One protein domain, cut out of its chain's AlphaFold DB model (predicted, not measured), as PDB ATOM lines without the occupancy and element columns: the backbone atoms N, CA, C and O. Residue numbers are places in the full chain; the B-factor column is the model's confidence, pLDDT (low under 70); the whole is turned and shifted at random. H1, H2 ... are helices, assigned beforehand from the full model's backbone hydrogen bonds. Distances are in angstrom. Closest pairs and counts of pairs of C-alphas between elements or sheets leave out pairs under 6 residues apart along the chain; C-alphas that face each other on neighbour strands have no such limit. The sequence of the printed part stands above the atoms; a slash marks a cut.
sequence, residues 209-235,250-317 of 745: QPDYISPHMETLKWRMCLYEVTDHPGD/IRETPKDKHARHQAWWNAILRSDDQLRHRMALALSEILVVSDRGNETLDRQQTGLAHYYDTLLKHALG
ATOM      1  N   GLN A 209      51.428 -31.013 -33.052       89.31
ATOM      2  CA  GLN A 209      51.640 -31.189 -31.613       89.31
ATOM      3  C   GLN A 209      50.406 -30.744 -30.806       89.31
ATOM      4  O   GLN A 209      49.839 -29.699 -31.122       89.31
ATOM      5  N   PRO A 210      50.028 -31.462 -29.726       92.06
ATOM      6  CA  PRO A 210      48.892 -31.074 -28.891       92.06
ATOM      7  C   PRO A 210      49.067 -29.705 -28.207       92.06
ATOM      8  O   PRO A 210      50.026 -29.500 -27.458       92.06
ATOM      9  N   ASP A 211      48.095 -28.797 -28.367       92.69
ATOM     10  CA  ASP A 211      48.007 -27.546 -27.587       92.69
ATOM     11  C   ASP A 211      47.300 -27.788 -26.240       92.69
ATOM     12  O   ASP A 211      46.075 -27.707 -26.096       92.69
ATOM     13  N   TYR A 212      48.089 -28.141 -25.225       95.00
ATOM     14  CA  TYR A 212      47.594 -28.437 -23.880       95.00
ATOM     15  C   TYR A 212      47.013 -27.203 -23.171       95.00
ATOM     16  O   TYR A 212      47.587 -26.114 -23.181       95.00
ATOM     17  N   ILE A 213      45.905 -27.379 -22.445       92.81
ATOM     18  CA  ILE A 213      45.213 -26.292 -21.739       92.81
ATOM     19  C   ILE A 213      45.803 -25.997 -20.354       92.81
ATOM     20  O   ILE A 213      45.639 -24.879 -19.853       92.81
ATOM     21  N   SER A 214      46.488 -26.953 -19.712       89.38
ATOM     22  CA  SER A 214      47.047 -26.744 -18.365       89.38
ATOM     23  C   SER A 214      48.103 -25.628 -18.310       89.38
ATOM     24  O   SER A 214      48.001 -24.790 -17.410       89.38
ATOM     25  N   PRO A 215      49.068 -25.517 -19.250       84.81
ATOM     26  CA  PRO A 215      50.016 -24.397 -19.274       84.81
ATOM     27  C   PRO A 215      49.336 -23.022 -19.386       84.81
ATOM     28  O   PRO A 215      49.712 -22.067 -18.691       84.81
ATOM     29  N   HIS A 216      48.286 -22.920 -20.210       81.81
ATOM     30  CA  HIS A 216      47.489 -21.696 -20.356       81.81
ATOM     31  C   HIS A 216      46.737 -21.358 -19.066       81.81
ATOM     32  O   HIS A 216      46.716 -20.201 -18.638       81.81
ATOM     33  N   MET A 217      46.158 -22.366 -18.410       82.88
ATOM     34  CA  MET A 217      45.486 -22.207 -17.121       82.88
ATOM     35  C   MET A 217      46.452 -21.718 -16.036       82.88
ATOM     36  O   MET A 217      46.128 -20.757 -15.338       82.88
ATOM     37  N   GLU A 218      47.639 -22.316 -15.904       74.62
ATOM     38  CA  GLU A 218      48.636 -21.890 -14.910       74.62
ATOM     39  C   GLU A 218      49.114 -20.453 -15.152       74.62
ATOM     40  O   GLU A 218      49.230 -19.659 -14.216       74.62
ATOM     41  N   THR A 219      49.275 -20.063 -16.419       70.81
ATOM     42  CA  THR A 219      49.582 -18.674 -16.787       70.81
ATOM     43  C   THR A 219      48.477 -17.708 -16.339       70.81
ATOM     44  O   THR A 219      48.762 -16.629 -15.807       70.81
ATOM     45  N   LEU A 220      47.202 -18.077 -16.515       70.38
ATOM     46  CA  LEU A 220      46.066 -17.273 -16.049       70.38
ATOM     47  C   LEU A 220      46.037 -17.174 -14.518       70.38
ATOM     48  O   LEU A 220      45.895 -16.070 -13.988       70.38
ATOM     49  N   LYS A 221      46.254 -18.289 -13.811       70.81
ATOM     50  CA  LYS A 221      46.328 -18.335 -12.342       70.81
ATOM     51  C   LYS A 221      47.422 -17.423 -11.795       70.81
ATOM     52  O   LYS A 221      47.169 -16.633 -10.884       70.81
ATOM     53  N   TRP A 222      48.618 -17.466 -12.386       59.19
ATOM     54  CA  TRP A 222      49.733 -16.602 -11.991       59.19
ATOM     55  C   TRP A 222      49.385 -15.117 -12.119       59.19
ATOM     56  O   TRP A 222      49.577 -14.334 -11.185       59.19
ATOM     57  N   ARG A 223      48.792 -14.730 -13.256       56.94
ATOM     58  CA  ARG A 223      48.338 -13.352 -13.490       56.94
ATOM     59  C   ARG A 223      47.296 -12.912 -12.468       56.94
ATOM     60  O   ARG A 223      47.324 -11.764 -12.050       56.94
ATOM     61  N   MET A 224      46.401 -13.806 -12.055       55.91
ATOM     62  CA  MET A 224      45.371 -13.523 -11.049       55.91
ATOM     63  C   MET A 224      45.957 -13.308  -9.651       55.91
ATOM     64  O   MET A 224      45.476 -12.441  -8.927       55.91
ATOM     65  N   CYS A 225      47.008 -14.049  -9.293       51.75
ATOM     66  CA  CYS A 225      47.689 -13.933  -8.001       51.75
ATOM     67  C   CYS A 225      48.460 -12.607  -7.854       51.75
ATOM     68  O   CYS A 225      48.386 -11.965  -6.806       51.75
ATOM     69  N   LEU A 226      49.141 -12.142  -8.911       45.53
ATOM     70  CA  LEU A 226      49.912 -10.889  -8.886       45.53
ATOM     71  C   LEU A 226      49.072  -9.646  -8.532       45.53
ATOM     72  O   LEU A 226      49.611  -8.704  -7.957       45.53
ATOM     73  N   TYR A 227      47.767  -9.648  -8.825       42.31
ATOM     74  CA  TYR A 227      46.861  -8.549  -8.464       42.31
ATOM     75  C   TYR A 227      46.466  -8.532  -6.978       42.31
ATOM     76  O   TYR A 227      46.129  -7.472  -6.458       42.31
ATOM     77  N   GLU A 228      46.506  -9.670  -6.278       41.25
ATOM     78  CA  GLU A 228      46.132  -9.746  -4.855       41.25
ATOM     79  C   GLU A 228      47.263  -9.271  -3.928       41.25
ATOM     80  O   GLU A 228      47.008  -8.643  -2.901       41.25
ATOM     81  N   VAL A 229      48.523  -9.508  -4.311       40.31
ATOM     82  CA  VAL A 229      49.706  -9.164  -3.496       40.31
ATOM     83  C   VAL A 229      49.948  -7.648  -3.430       40.31
ATOM     84  O   VAL A 229      50.486  -7.149  -2.444       40.31
ATOM     85  N   THR A 230      49.515  -6.886  -4.436       44.78
ATOM     86  CA  THR A 230      49.681  -5.422  -4.463       44.78
ATOM     87  C   THR A 230      48.745  -4.656  -3.523       44.78
ATOM     88  O   THR A 230      48.974  -3.469  -3.309       44.78
ATOM     89  N   ASP A 231      47.734  -5.310  -2.937       40.97
ATOM     90  CA  ASP A 231      46.646  -4.639  -2.201       40.97
ATOM     91  C   ASP A 231      46.678  -4.881  -0.671       40.97
ATOM     92  O   ASP A 231      45.996  -4.189   0.080       40.97
ATOM     93  N   HIS A 232      47.492  -5.829  -0.176       42.59
ATOM     94  CA  HIS A 232      47.583  -6.172   1.259       42.59
ATOM     95  C   HIS A 232      49.037  -6.380   1.738       42.59
ATOM     96  O   HIS A 232      49.448  -7.504   2.027       42.59
ATOM     97  N   PRO A 233      49.838  -5.312   1.919       43.72
ATOM     98  CA  PRO A 233      51.235  -5.430   2.363       43.72
ATOM     99  C   PRO A 233      51.404  -5.855   3.840       43.72
ATOM    100  O   PRO A 233      52.531  -5.971   4.320       43.72
ATOM    101  N   GLY A 234      50.305  -6.048   4.582       42.25
ATOM    102  CA  GLY A 234      50.301  -6.389   6.010       42.25
ATOM    103  C   GLY A 234      50.021  -7.859   6.338       42.25
ATOM    104  O   GLY A 234      50.317  -8.278   7.457       42.25
ATOM    105  N   ASP A 235      49.508  -8.646   5.390       42.88
ATOM    106  CA  ASP A 235      49.292 -10.080   5.594       42.88
ATOM    107  C   ASP A 235      50.586 -10.836   5.287       42.88
ATOM    108  O   ASP A 235      50.816 -11.333   4.187       42.88
ATOM    109  N   ILE A 250      47.977 -25.218  -3.636       43.50
ATOM    110  CA  ILE A 250      46.948 -26.239  -3.355       43.50
ATOM    111  C   ILE A 250      45.615 -25.647  -2.852       43.50
ATOM    112  O   ILE A 250      44.606 -26.347  -2.781       43.50
ATOM    113  N   ARG A 251      45.548 -24.356  -2.501       49.03
ATOM    114  CA  ARG A 251      44.244 -23.727  -2.222       49.03
ATOM    115  C   ARG A 251      43.609 -23.278  -3.524       49.03
ATOM    116  O   ARG A 251      43.646 -22.100  -3.857       49.03
ATOM    117  N   GLU A 252      43.013 -24.236  -4.219       59.22
ATOM    118  CA  GLU A 252      42.161 -23.913  -5.346       59.22
ATOM    119  C   GLU A 252      40.946 -23.095  -4.896       59.22
ATOM    120  O   GLU A 252      40.279 -23.386  -3.895       59.22
ATOM    121  N   THR A 253      40.674 -22.038  -5.643       58.81
ATOM    122  CA  THR A 253      39.596 -21.083  -5.432       58.81
ATOM    123  C   THR A 253      38.572 -21.209  -6.560       58.81
ATOM    124  O   THR A 253      38.887 -21.701  -7.646       58.81
ATOM    125  N   PRO A 254      37.347 -20.677  -6.392       62.66
ATOM    126  CA  PRO A 254      36.405 -20.541  -7.505       62.66
ATOM    127  C   PRO A 254      36.995 -19.833  -8.736       62.66
ATOM    128  O   PRO A 254      36.490 -20.015  -9.842       62.66
ATOM    129  N   LYS A 255      38.069 -19.048  -8.564       65.31
ATOM    130  CA  LYS A 255      38.741 -18.351  -9.653       65.31
ATOM    131  C   LYS A 255      39.506 -19.312 -10.579       65.31
ATOM    132  O   LYS A 255      39.499 -19.101 -11.788       65.31
ATOM    133  N   ASP A 256      40.061 -20.411 -10.066       72.44
ATOM    134  CA  ASP A 256      40.809 -21.395 -10.872       72.44
ATOM    135  C   ASP A 256      39.918 -22.120 -11.889       72.44
ATOM    136  O   ASP A 256      40.342 -22.455 -12.994       72.44
ATOM    137  N   LYS A 257      38.634 -22.282 -11.565       79.00
ATOM    138  CA  LYS A 257      37.628 -22.821 -12.489       79.00
ATOM    139  C   LYS A 257      37.406 -21.899 -13.685       79.00
ATOM    140  O   LYS A 257      37.299 -22.365 -14.816       79.00
ATOM    141  N   HIS A 258      37.355 -20.590 -13.437       75.75
ATOM    142  CA  HIS A 258      37.266 -19.599 -14.507       75.75
ATOM    143  C   HIS A 258      38.520 -19.624 -15.384       75.75
ATOM    144  O   HIS A 258      38.390 -19.575 -16.606       75.75
ATOM    145  N   ALA A 259      39.703 -19.783 -14.781       76.75
ATOM    146  CA  ALA A 259      40.952 -19.944 -15.517       76.75
ATOM    147  C   ALA A 259      40.934 -21.195 -16.414       76.75
ATOM    148  O   ALA A 259      41.259 -21.083 -17.591       76.75
ATOM    149  N   ARG A 260      40.469 -22.351 -15.910       86.75
ATOM    150  CA  ARG A 260      40.319 -23.586 -16.705       86.75
ATOM    151  C   ARG A 260      39.412 -23.389 -17.917       86.75
ATOM    152  O   ARG A 260      39.772 -23.752 -19.031       86.75
ATOM    153  N   HIS A 261      38.227 -22.812 -17.709       84.88
ATOM    154  CA  HIS A 261      37.279 -22.577 -18.805       84.88
ATOM    155  C   HIS A 261      37.838 -21.594 -19.826       84.88
ATOM    156  O   HIS A 261      37.701 -21.818 -21.023       84.88
ATOM    157  N   GLN A 262      38.489 -20.526 -19.369       81.12
ATOM    158  CA  GLN A 262      39.103 -19.547 -20.257       81.12
ATOM    159  C   GLN A 262      40.291 -20.121 -21.033       81.12
ATOM    160  O   GLN A 262      40.426 -19.814 -22.213       81.12
ATOM    161  N   ALA A 263      41.121 -20.954 -20.404       85.25
ATOM    162  CA  ALA A 263      42.203 -21.666 -21.074       85.25
ATOM    163  C   ALA A 263      41.660 -22.559 -22.195       85.25
ATOM    164  O   ALA A 263      42.116 -22.451 -23.328       85.25
ATOM    165  N   TRP A 264      40.620 -23.348 -21.906       91.06
ATOM    166  CA  TRP A 264      39.976 -24.200 -22.905       91.06
ATOM    167  C   TRP A 264      39.380 -23.398 -24.067       91.06
ATOM    168  O   TRP A 264      39.676 -23.698 -25.219       91.06
ATOM    169  N   TRP A 265      38.608 -22.338 -23.785       87.44
ATOM    170  CA  TRP A 265      38.059 -21.467 -24.832       87.44
ATOM    171  C   TRP A 265      39.156 -20.813 -25.676       87.44
ATOM    172  O   TRP A 265      39.028 -20.753 -26.893       87.44
ATOM    173  N   ASN A 266      40.242 -20.336 -25.064       83.69
ATOM    174  CA  ASN A 266      41.352 -19.752 -25.816       83.69
ATOM    175  C   ASN A 266      42.009 -20.771 -26.753       83.69
ATOM    176  O   ASN A 266      42.287 -20.408 -27.892       83.69
ATOM    177  N   ALA A 267      42.224 -22.005 -26.287       88.62
ATOM    178  CA  ALA A 267      42.826 -23.068 -27.087       88.62
ATOM    179  C   ALA A 267      41.944 -23.400 -28.301       88.62
ATOM    180  O   ALA A 267      42.369 -23.229 -29.437       88.62
ATOM    181  N   ILE A 268      40.662 -23.728 -28.105       89.88
ATOM    182  CA  ILE A 268      39.795 -24.142 -29.228       89.88
ATOM    183  C   ILE A 268      39.529 -23.023 -30.251       89.88
ATOM    184  O   ILE A 268      39.264 -23.294 -31.423       89.88
ATOM    185  N   LEU A 269      39.603 -21.754 -29.837       87.50
ATOM    186  CA  LEU A 269      39.389 -20.611 -30.728       87.50
ATOM    187  C   LEU A 269      40.631 -20.235 -31.544       87.50
ATOM    188  O   LEU A 269      40.487 -19.477 -32.499       87.50
ATOM    189  N   ARG A 270      41.831 -20.683 -31.153       83.06
ATOM    190  CA  ARG A 270      43.102 -20.170 -31.704       83.06
ATOM    191  C   ARG A 270      44.125 -21.228 -32.087       83.06
ATOM    192  O   ARG A 270      45.035 -20.892 -32.824       83.06
ATOM    193  N   SER A 271      44.008 -22.435 -31.553       86.38
ATOM    194  CA  SER A 271      44.906 -23.536 -31.870       86.38
ATOM    195  C   SER A 271      44.712 -23.976 -33.317       86.38
ATOM    196  O   SER A 271      43.571 -24.065 -33.787       86.38
ATOM    197  N   ASP A 272      45.816 -24.293 -33.987       88.38
ATOM    198  CA  ASP A 272      45.820 -24.903 -35.318       88.38
ATOM    199  C   ASP A 272      45.463 -26.405 -35.256       88.38
ATOM    200  O   ASP A 272      45.077 -26.991 -36.262       88.38
ATOM    201  N   ASP A 273      45.494 -27.015 -34.063       90.94
ATOM    202  CA  ASP A 273      45.221 -28.438 -33.796       90.94
ATOM    203  C   ASP A 273      43.718 -28.724 -33.577       90.94
ATOM    204  O   ASP A 273      43.261 -29.287 -32.570       90.94
ATOM    205  N   GLN A 274      42.896 -28.243 -34.508       95.62
ATOM    206  CA  GLN A 274      41.441 -28.234 -34.372       95.62
ATOM    207  C   GLN A 274      40.835 -29.640 -34.296       95.62
ATOM    208  O   GLN A 274      39.946 -29.868 -33.465       95.62
ATOM    209  N   LEU A 275      41.313 -30.578 -35.121       97.69
ATOM    210  CA  LEU A 275      40.792 -31.949 -35.145       97.69
ATOM    211  C   LEU A 275      41.026 -32.661 -33.808       97.69
ATOM    212  O   LEU A 275      40.109 -33.286 -33.267       97.69
ATOM    213  N   ARG A 276      42.221 -32.523 -33.219       98.06
ATOM    214  CA  ARG A 276      42.546 -33.150 -31.931       98.06
ATOM    215  C   ARG A 276      41.709 -32.581 -30.800       98.06
ATOM    216  O   ARG A 276      41.180 -33.347 -29.996       98.06
ATOM    217  N   HIS A 277      41.501 -31.263 -30.751       97.56
ATOM    218  CA  HIS A 277      40.582 -30.681 -29.770       97.56
ATOM    219  C   HIS A 277      39.140 -31.161 -29.978       97.56
ATOM    220  O   HIS A 277      38.423 -31.370 -28.993       97.56
ATOM    221  N   ARG A 278      38.697 -31.335 -31.231       97.06
ATOM    222  CA  ARG A 278      37.342 -31.802 -31.554       97.06
ATOM    223  C   ARG A 278      37.141 -33.253 -31.108       97.06
ATOM    224  O   ARG A 278      36.113 -33.560 -30.496       97.06
ATOM    225  N   MET A 279      38.147 -34.097 -31.327       98.38
ATOM    226  CA  MET A 279      38.227 -35.472 -30.828       98.38
ATOM    227  C   MET A 279      38.293 -35.529 -29.297       98.38
ATOM    228  O   MET A 279      37.520 -36.256 -28.681       98.38
ATOM    229  N   ALA A 280      39.131 -34.714 -28.652       98.31
ATOM    230  CA  ALA A 280      39.233 -34.659 -27.191       98.31
ATOM    231  C   ALA A 280      37.926 -34.208 -26.527       98.31
ATOM    232  O   ALA A 280      37.555 -34.736 -25.477       98.31
ATOM    233  N   LEU A 281      37.185 -33.278 -27.146       97.38
ATOM    234  CA  LEU A 281      35.836 -32.943 -26.699       97.38
ATOM    235  C   LEU A 281      34.939 -34.182 -26.768       97.38
ATOM    236  O   LEU A 281      34.374 -34.542 -25.740       97.38
ATOM    237  N   ALA A 282      34.860 -34.870 -27.912       97.31
ATOM    238  CA  ALA A 282      34.058 -36.090 -28.055       97.31
ATOM    239  C   ALA A 282      34.443 -37.177 -27.032       97.31
ATOM    240  O   ALA A 282      33.567 -37.779 -26.413       97.31
ATOM    241  N   LEU A 283      35.737 -37.375 -26.778       98.50
ATOM    242  CA  LEU A 283      36.225 -38.302 -25.758       98.50
ATOM    243  C   LEU A 283      35.855 -37.855 -24.344       98.50
ATOM    244  O   LEU A 283      35.452 -38.690 -23.545       98.50
ATOM    245  N   SER A 284      35.895 -36.556 -24.030       97.75
ATOM    246  CA  SER A 284      35.451 -36.038 -22.721       97.75
ATOM    247  C   SER A 284      33.959 -36.269 -22.471       97.75
ATOM    248  O   SER A 284      33.498 -36.269 -21.328       97.75
ATOM    249  N   GLU A 285      33.210 -36.472 -23.555       95.69
ATOM    250  CA  GLU A 285      31.790 -36.762 -23.538       95.69
ATOM    251  C   GLU A 285      31.457 -38.257 -23.414       95.69
ATOM    252  O   GLU A 285      30.304 -38.584 -23.123       95.69
ATOM    253  N   ILE A 286      32.451 -39.129 -23.615       96.75
ATOM    254  CA  ILE A 286      32.377 -40.590 -23.458       96.75
ATOM    255  C   ILE A 286      33.034 -40.999 -22.131       96.75
ATOM    256  O   ILE A 286      32.419 -41.672 -21.311       96.75
ATOM    257  N   LEU A 287      34.259 -40.534 -21.884       97.75
ATOM    258  CA  LEU A 287      35.091 -40.784 -20.703       97.75
ATOM    259  C   LEU A 287      34.871 -39.652 -19.692       97.75
ATOM    260  O   LEU A 287      35.706 -38.761 -19.504       97.75
ATOM    261  N   VAL A 288      33.684 -39.642 -19.091       96.12
ATOM    262  CA  VAL A 288      33.171 -38.490 -18.341       96.12
ATOM    263  C   VAL A 288      33.840 -38.345 -16.973       96.12
ATOM    264  O   VAL A 288      33.787 -39.248 -16.144       96.12
ATOM    265  N   VAL A 289      34.352 -37.142 -16.696       95.94
ATOM    266  CA  VAL A 289      34.562 -36.621 -15.334       95.94
ATOM    267  C   VAL A 289      33.883 -35.263 -15.198       95.94
ATOM    268  O   VAL A 289      33.747 -34.515 -16.172       95.94
ATOM    269  N   SER A 290      33.450 -34.921 -13.986       94.19
ATOM    270  CA  SER A 290      32.755 -33.658 -13.755       94.19
ATOM    271  C   SER A 290      33.031 -33.057 -12.387       94.19
ATOM    272  O   SER A 290      32.985 -33.732 -11.360       94.19
ATOM    273  N   ASP A 291      33.234 -31.742 -12.379       90.19
ATOM    274  CA  ASP A 291      33.301 -30.933 -11.163       90.19
ATOM    275  C   ASP A 291      31.913 -30.566 -10.603       90.19
ATOM    276  O   ASP A 291      31.783 -29.989  -9.523       90.19
ATOM    277  N   ARG A 292      30.837 -30.879 -11.333       86.69
ATOM    278  CA  ARG A 292      29.471 -30.550 -10.938       86.69
ATOM    279  C   ARG A 292      28.924 -31.638 -10.024       86.69
ATOM    280  O   ARG A 292      28.757 -32.779 -10.433       86.69
ATOM    281  N   GLY A 293      28.582 -31.258  -8.793       76.94
ATOM    282  CA  GLY A 293      28.060 -32.195  -7.794       76.94
ATOM    283  C   GLY A 293      29.134 -33.063  -7.129       76.94
ATOM    284  O   GLY A 293      28.790 -33.890  -6.293       76.94
ATOM    285  N   ASN A 294      30.416 -32.847  -7.447       81.19
ATOM    286  CA  ASN A 294      31.551 -33.503  -6.808       81.19
ATOM    287  C   ASN A 294      32.386 -32.457  -6.053       81.19
ATOM    288  O   ASN A 294      33.119 -31.681  -6.660       81.19
ATOM    289  N   GLU A 295      32.269 -32.422  -4.722       75.75
ATOM    290  CA  GLU A 295      32.941 -31.411  -3.889       75.75
ATOM    291  C   GLU A 295      34.473 -31.457  -3.981       75.75
ATOM    292  O   GLU A 295      35.131 -30.434  -3.776       75.75
ATOM    293  N   THR A 296      35.041 -32.631  -4.271       79.56
ATOM    294  CA  THR A 296      36.488 -32.816  -4.413       79.56
ATOM    295  C   THR A 296      36.972 -32.248  -5.737       79.56
ATOM    296  O   THR A 296      37.855 -31.393  -5.737       79.56
ATOM    297  N   LEU A 297      36.357 -32.646  -6.853       85.25
ATOM    298  CA  LEU A 297      36.735 -32.163  -8.184       85.25
ATOM    299  C   LEU A 297      36.408 -30.680  -8.392       85.25
ATOM    300  O   LEU A 297      37.139 -29.990  -9.099       85.25
ATOM    301  N   ASP A 298      35.386 -30.143  -7.718       81.75
ATOM    302  CA  ASP A 298      35.108 -28.699  -7.716       81.75
ATOM    303  C   ASP A 298      36.306 -27.865  -7.226       81.75
ATOM    304  O   ASP A 298      36.454 -26.711  -7.633       81.75
ATOM    305  N   ARG A 299      37.202 -28.473  -6.435       76.44
ATOM    306  CA  ARG A 299      38.436 -27.883  -5.889       76.44
ATOM    307  C   ARG A 299      39.721 -28.485  -6.486       76.44
ATOM    308  O   ARG A 299      40.769 -28.391  -5.849       76.44
ATOM    309  N   GLN A 300      39.631 -29.161  -7.637       81.25
ATOM    310  CA  GLN A 300      40.769 -29.769  -8.352       81.25
ATOM    311  C   GLN A 300      40.757 -29.453  -9.863       81.25
ATOM    312  O   GLN A 300      40.986 -30.307 -10.715       81.25
ATOM    313  N   GLN A 301      40.495 -28.200 -10.209       84.81
ATOM    314  CA  GLN A 301      40.578 -27.590 -11.530       84.81
ATOM    315  C   GLN A 301      41.919 -27.846 -12.223       84.81
ATOM    316  O   GLN A 301      41.919 -28.065 -13.430       84.81
ATOM    317  N   THR A 302      43.037 -27.881 -11.491       83.50
ATOM    318  CA  THR A 302      44.352 -28.232 -12.059       83.50
ATOM    319  C   THR A 302      44.365 -29.690 -12.533       83.50
ATOM    320  O   THR A 302      44.806 -29.985 -13.639       83.50
ATOM    321  N   GLY A 303      43.805 -30.602 -11.731       86.94
ATOM    322  CA  GLY A 303      43.641 -32.009 -12.110       86.94
ATOM    323  C   GLY A 303      42.647 -32.199 -13.259       86.94
ATOM    324  O   GLY A 303      42.843 -33.059 -14.103       86.94
ATOM    325  N   LEU A 304      41.600 -31.376 -13.343       92.31
ATOM    326  CA  LEU A 304      40.637 -31.420 -14.451       92.31
ATOM    327  C   LEU A 304      41.210 -30.872 -15.760       92.31
ATOM    328  O   LEU A 304      40.879 -31.388 -16.823       92.31
ATOM    329  N   ALA A 305      42.052 -29.836 -15.703       93.25
ATOM    330  CA  ALA A 305      42.786 -29.369 -16.874       93.25
ATOM    331  C   ALA A 305      43.740 -30.459 -17.382       93.25
ATOM    332  O   ALA A 305      43.706 -30.793 -18.562       93.25
ATOM    333  N   HIS A 306      44.473 -31.103 -16.469       94.69
ATOM    334  CA  HIS A 306      45.352 -32.222 -16.803       94.69
ATOM    335  C   HIS A 306      44.592 -33.449 -17.335       94.69
ATOM    336  O   HIS A 306      45.060 -34.123 -18.250       94.69
ATOM    337  N   TYR A 307      43.388 -33.718 -16.822       97.44
ATOM    338  CA  TYR A 307      42.526 -34.765 -17.369       97.44
ATOM    339  C   TYR A 307      42.158 -34.471 -18.825       97.44
ATOM    340  O   TYR A 307      42.250 -35.353 -19.671       97.44
ATOM    341  N   TYR A 308      41.790 -33.226 -19.144       98.06
ATOM    342  CA  TYR A 308      41.517 -32.842 -20.530       98.06
ATOM    343  C   TYR A 308      42.769 -32.949 -21.414       98.06
ATOM    344  O   TYR A 308      42.675 -33.425 -22.540       98.06
ATOM    345  N   ASP A 309      43.941 -32.582 -20.895       97.88
ATOM    346  CA  ASP A 309      45.218 -32.751 -21.602       97.88
ATOM    347  C   ASP A 309      45.555 -34.226 -21.849       97.88
ATOM    348  O   ASP A 309      46.078 -34.569 -22.905       97.88
ATOM    349  N   THR A 310      45.181 -35.121 -20.931       98.38
ATOM    350  CA  THR A 310      45.285 -36.577 -21.132       98.38
ATOM    351  C   THR A 310      44.408 -37.028 -22.302       98.38
ATOM    352  O   THR A 310      44.851 -37.811 -23.139       98.38
ATOM    353  N   LEU A 311      43.191 -36.488 -22.420       98.62
ATOM    354  CA  LEU A 311      42.333 -36.751 -23.577       98.62
ATOM    355  C   LEU A 311      42.920 -36.168 -24.869       98.62
ATOM    356  O   LEU A 311      42.838 -36.824 -25.897       98.62
ATOM    357  N   LEU A 312      43.532 -34.977 -24.832       97.62
ATOM    358  CA  LEU A 312      44.207 -34.378 -25.994       97.62
ATOM    359  C   LEU A 312      45.392 -35.216 -26.467       97.62
ATOM    360  O   LEU A 312      45.488 -35.506 -27.657       97.62
ATOM    361  N   LYS A 313      46.258 -35.645 -25.541       97.38
ATOM    362  CA  LYS A 313      47.411 -36.515 -25.819       97.38
ATOM    363  C   LYS A 313      46.993 -37.734 -26.644       97.38
ATOM    364  O   LYS A 313      47.665 -38.083 -27.608       97.38
ATOM    365  N   HIS A 314      45.864 -38.337 -26.283       98.12
ATOM    366  CA  HIS A 314      45.372 -39.574 -26.887       98.12
ATOM    367  C   HIS A 314      44.293 -39.389 -27.950       98.12
ATOM    368  O   HIS A 314      43.870 -40.369 -28.552       98.12
ATOM    369  N   ALA A 315      43.836 -38.166 -28.213       98.25
ATOM    370  CA  ALA A 315      42.704 -37.913 -29.106       98.25
ATOM    371  C   ALA A 315      42.922 -38.414 -30.543       98.25
ATOM    372  O   ALA A 315      41.950 -38.743 -31.216       98.25
ATOM    373  N   LEU A 316      44.185 -38.498 -30.974       97.94
ATOM    374  CA  LEU A 316      44.631 -39.101 -32.235       97.94
ATOM    375  C   LEU A 316      45.725 -40.162 -31.969       97.94
ATOM    376  O   LEU A 316      46.659 -40.299 -32.748       97.94
ATOM    377  N   GLY A 317      45.664 -40.829 -30.809       97.44
ATOM    378  CA  GLY A 317      46.574 -41.906 -30.393       97.44
ATOM    379  C   GLY A 317      45.869 -43.263 -30.380       97.44
ATOM    380  O   GLY A 317      44.961 -43.493 -31.173       97.44
TER     381      GLY A 317
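AT A GLANCE: This is residues 209 to 235 and 250 to 317 of the 745 residues of an uncharacterized protein of Bacterioplanes sanyensis (UniProt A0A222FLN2). A flat body of four helices: H4 is the hub, with H1 and H2 crossing each other beside its first residues and H3 across its last ones. The far part of H1 and the residues after it, 225 to 235, stick out as a free arm that makes the length, and a long loop, residues 285 to 300, leads from H3 back to the beginning of H4. The printed part has 95 residues with four named helices, in the order H1, H2, H3, H4, and no named strand; its class is all helix. It is only just compact, close to loose, with a radius of gyration of the C-alphas of 14.8 A, and spans 51 by 31 by 17 A.

HOW THE PARTS SIT: Begin with H1, residues 213 to 229, and H2, residues 254 to 270, the two longest helices by residues. They touch, closest at the C-alphas of Met 217 and Ala 263, 5.2 A apart, at a steep tilt of 46 degrees, opposite ways. Now look at H4, residues 301 to 314, which is the hub. H1 touches it with residues 213 to 217 alone, at a shallow tilt of 21 degrees, opposite ways; the closest C-alphas are those of Ser 214 and Ala 305, 5.2 A apart. H2 touches it with residues 256 to 260 alone, at a shallow tilt of 27 degrees, the same way; the closest C-alphas are those of Lys 257 and Gln 301, 5.7 A apart. H3, residues 274 to 284, touches residues 308 to 314 of H4 at a steep tilt of 63 degrees, opposite ways, with the C-alphas of Ala 280 and Leu 312 closest, 5.1 A apart. The helix packing is part aligned, part crossed: of these four touching pairs, two are at a shallow tilt. H2 and H3 are close but not clearly touching, and H1 and H3 are apart. In H3 and H4 every O i to N i+4 pair is within hydrogen-bond range; in H1 10 of 13 are, in H2 12 of 13.

IN THESE COORDINATES: Find C-alpha 213 at (45.213, -26.292, -21.739); from there H1 runs 25.4 A to C-alpha 229 at (49.706, -9.164, -3.496). H2 measures 25.1 A from C-alpha 254 to C-alpha 270, H3 15.2 A from 274 to 284. H4 runs 20.1 A from 301 to C-alpha 314 at (45.372, -39.574, -26.887).

THE WHOLE: The C-alphas of Gly 234 and Gly 317 are the two farthest apart, 51.0 A. Residues 236 to 249 are not printed; C-alphas 235 and 250 stand 18.6 A apart across this cut, in the link from H1 to H2. The link from H2 to H3 is tight, and that from H3 to H4 is long, 16 residues. Without residues 225 to 235, which stand free, the body spans 33 by 28 by 17 A. The mean pLDDT of the printed part is 80.8; look for values under 70 at residues 222 to 235 and 250 to 255.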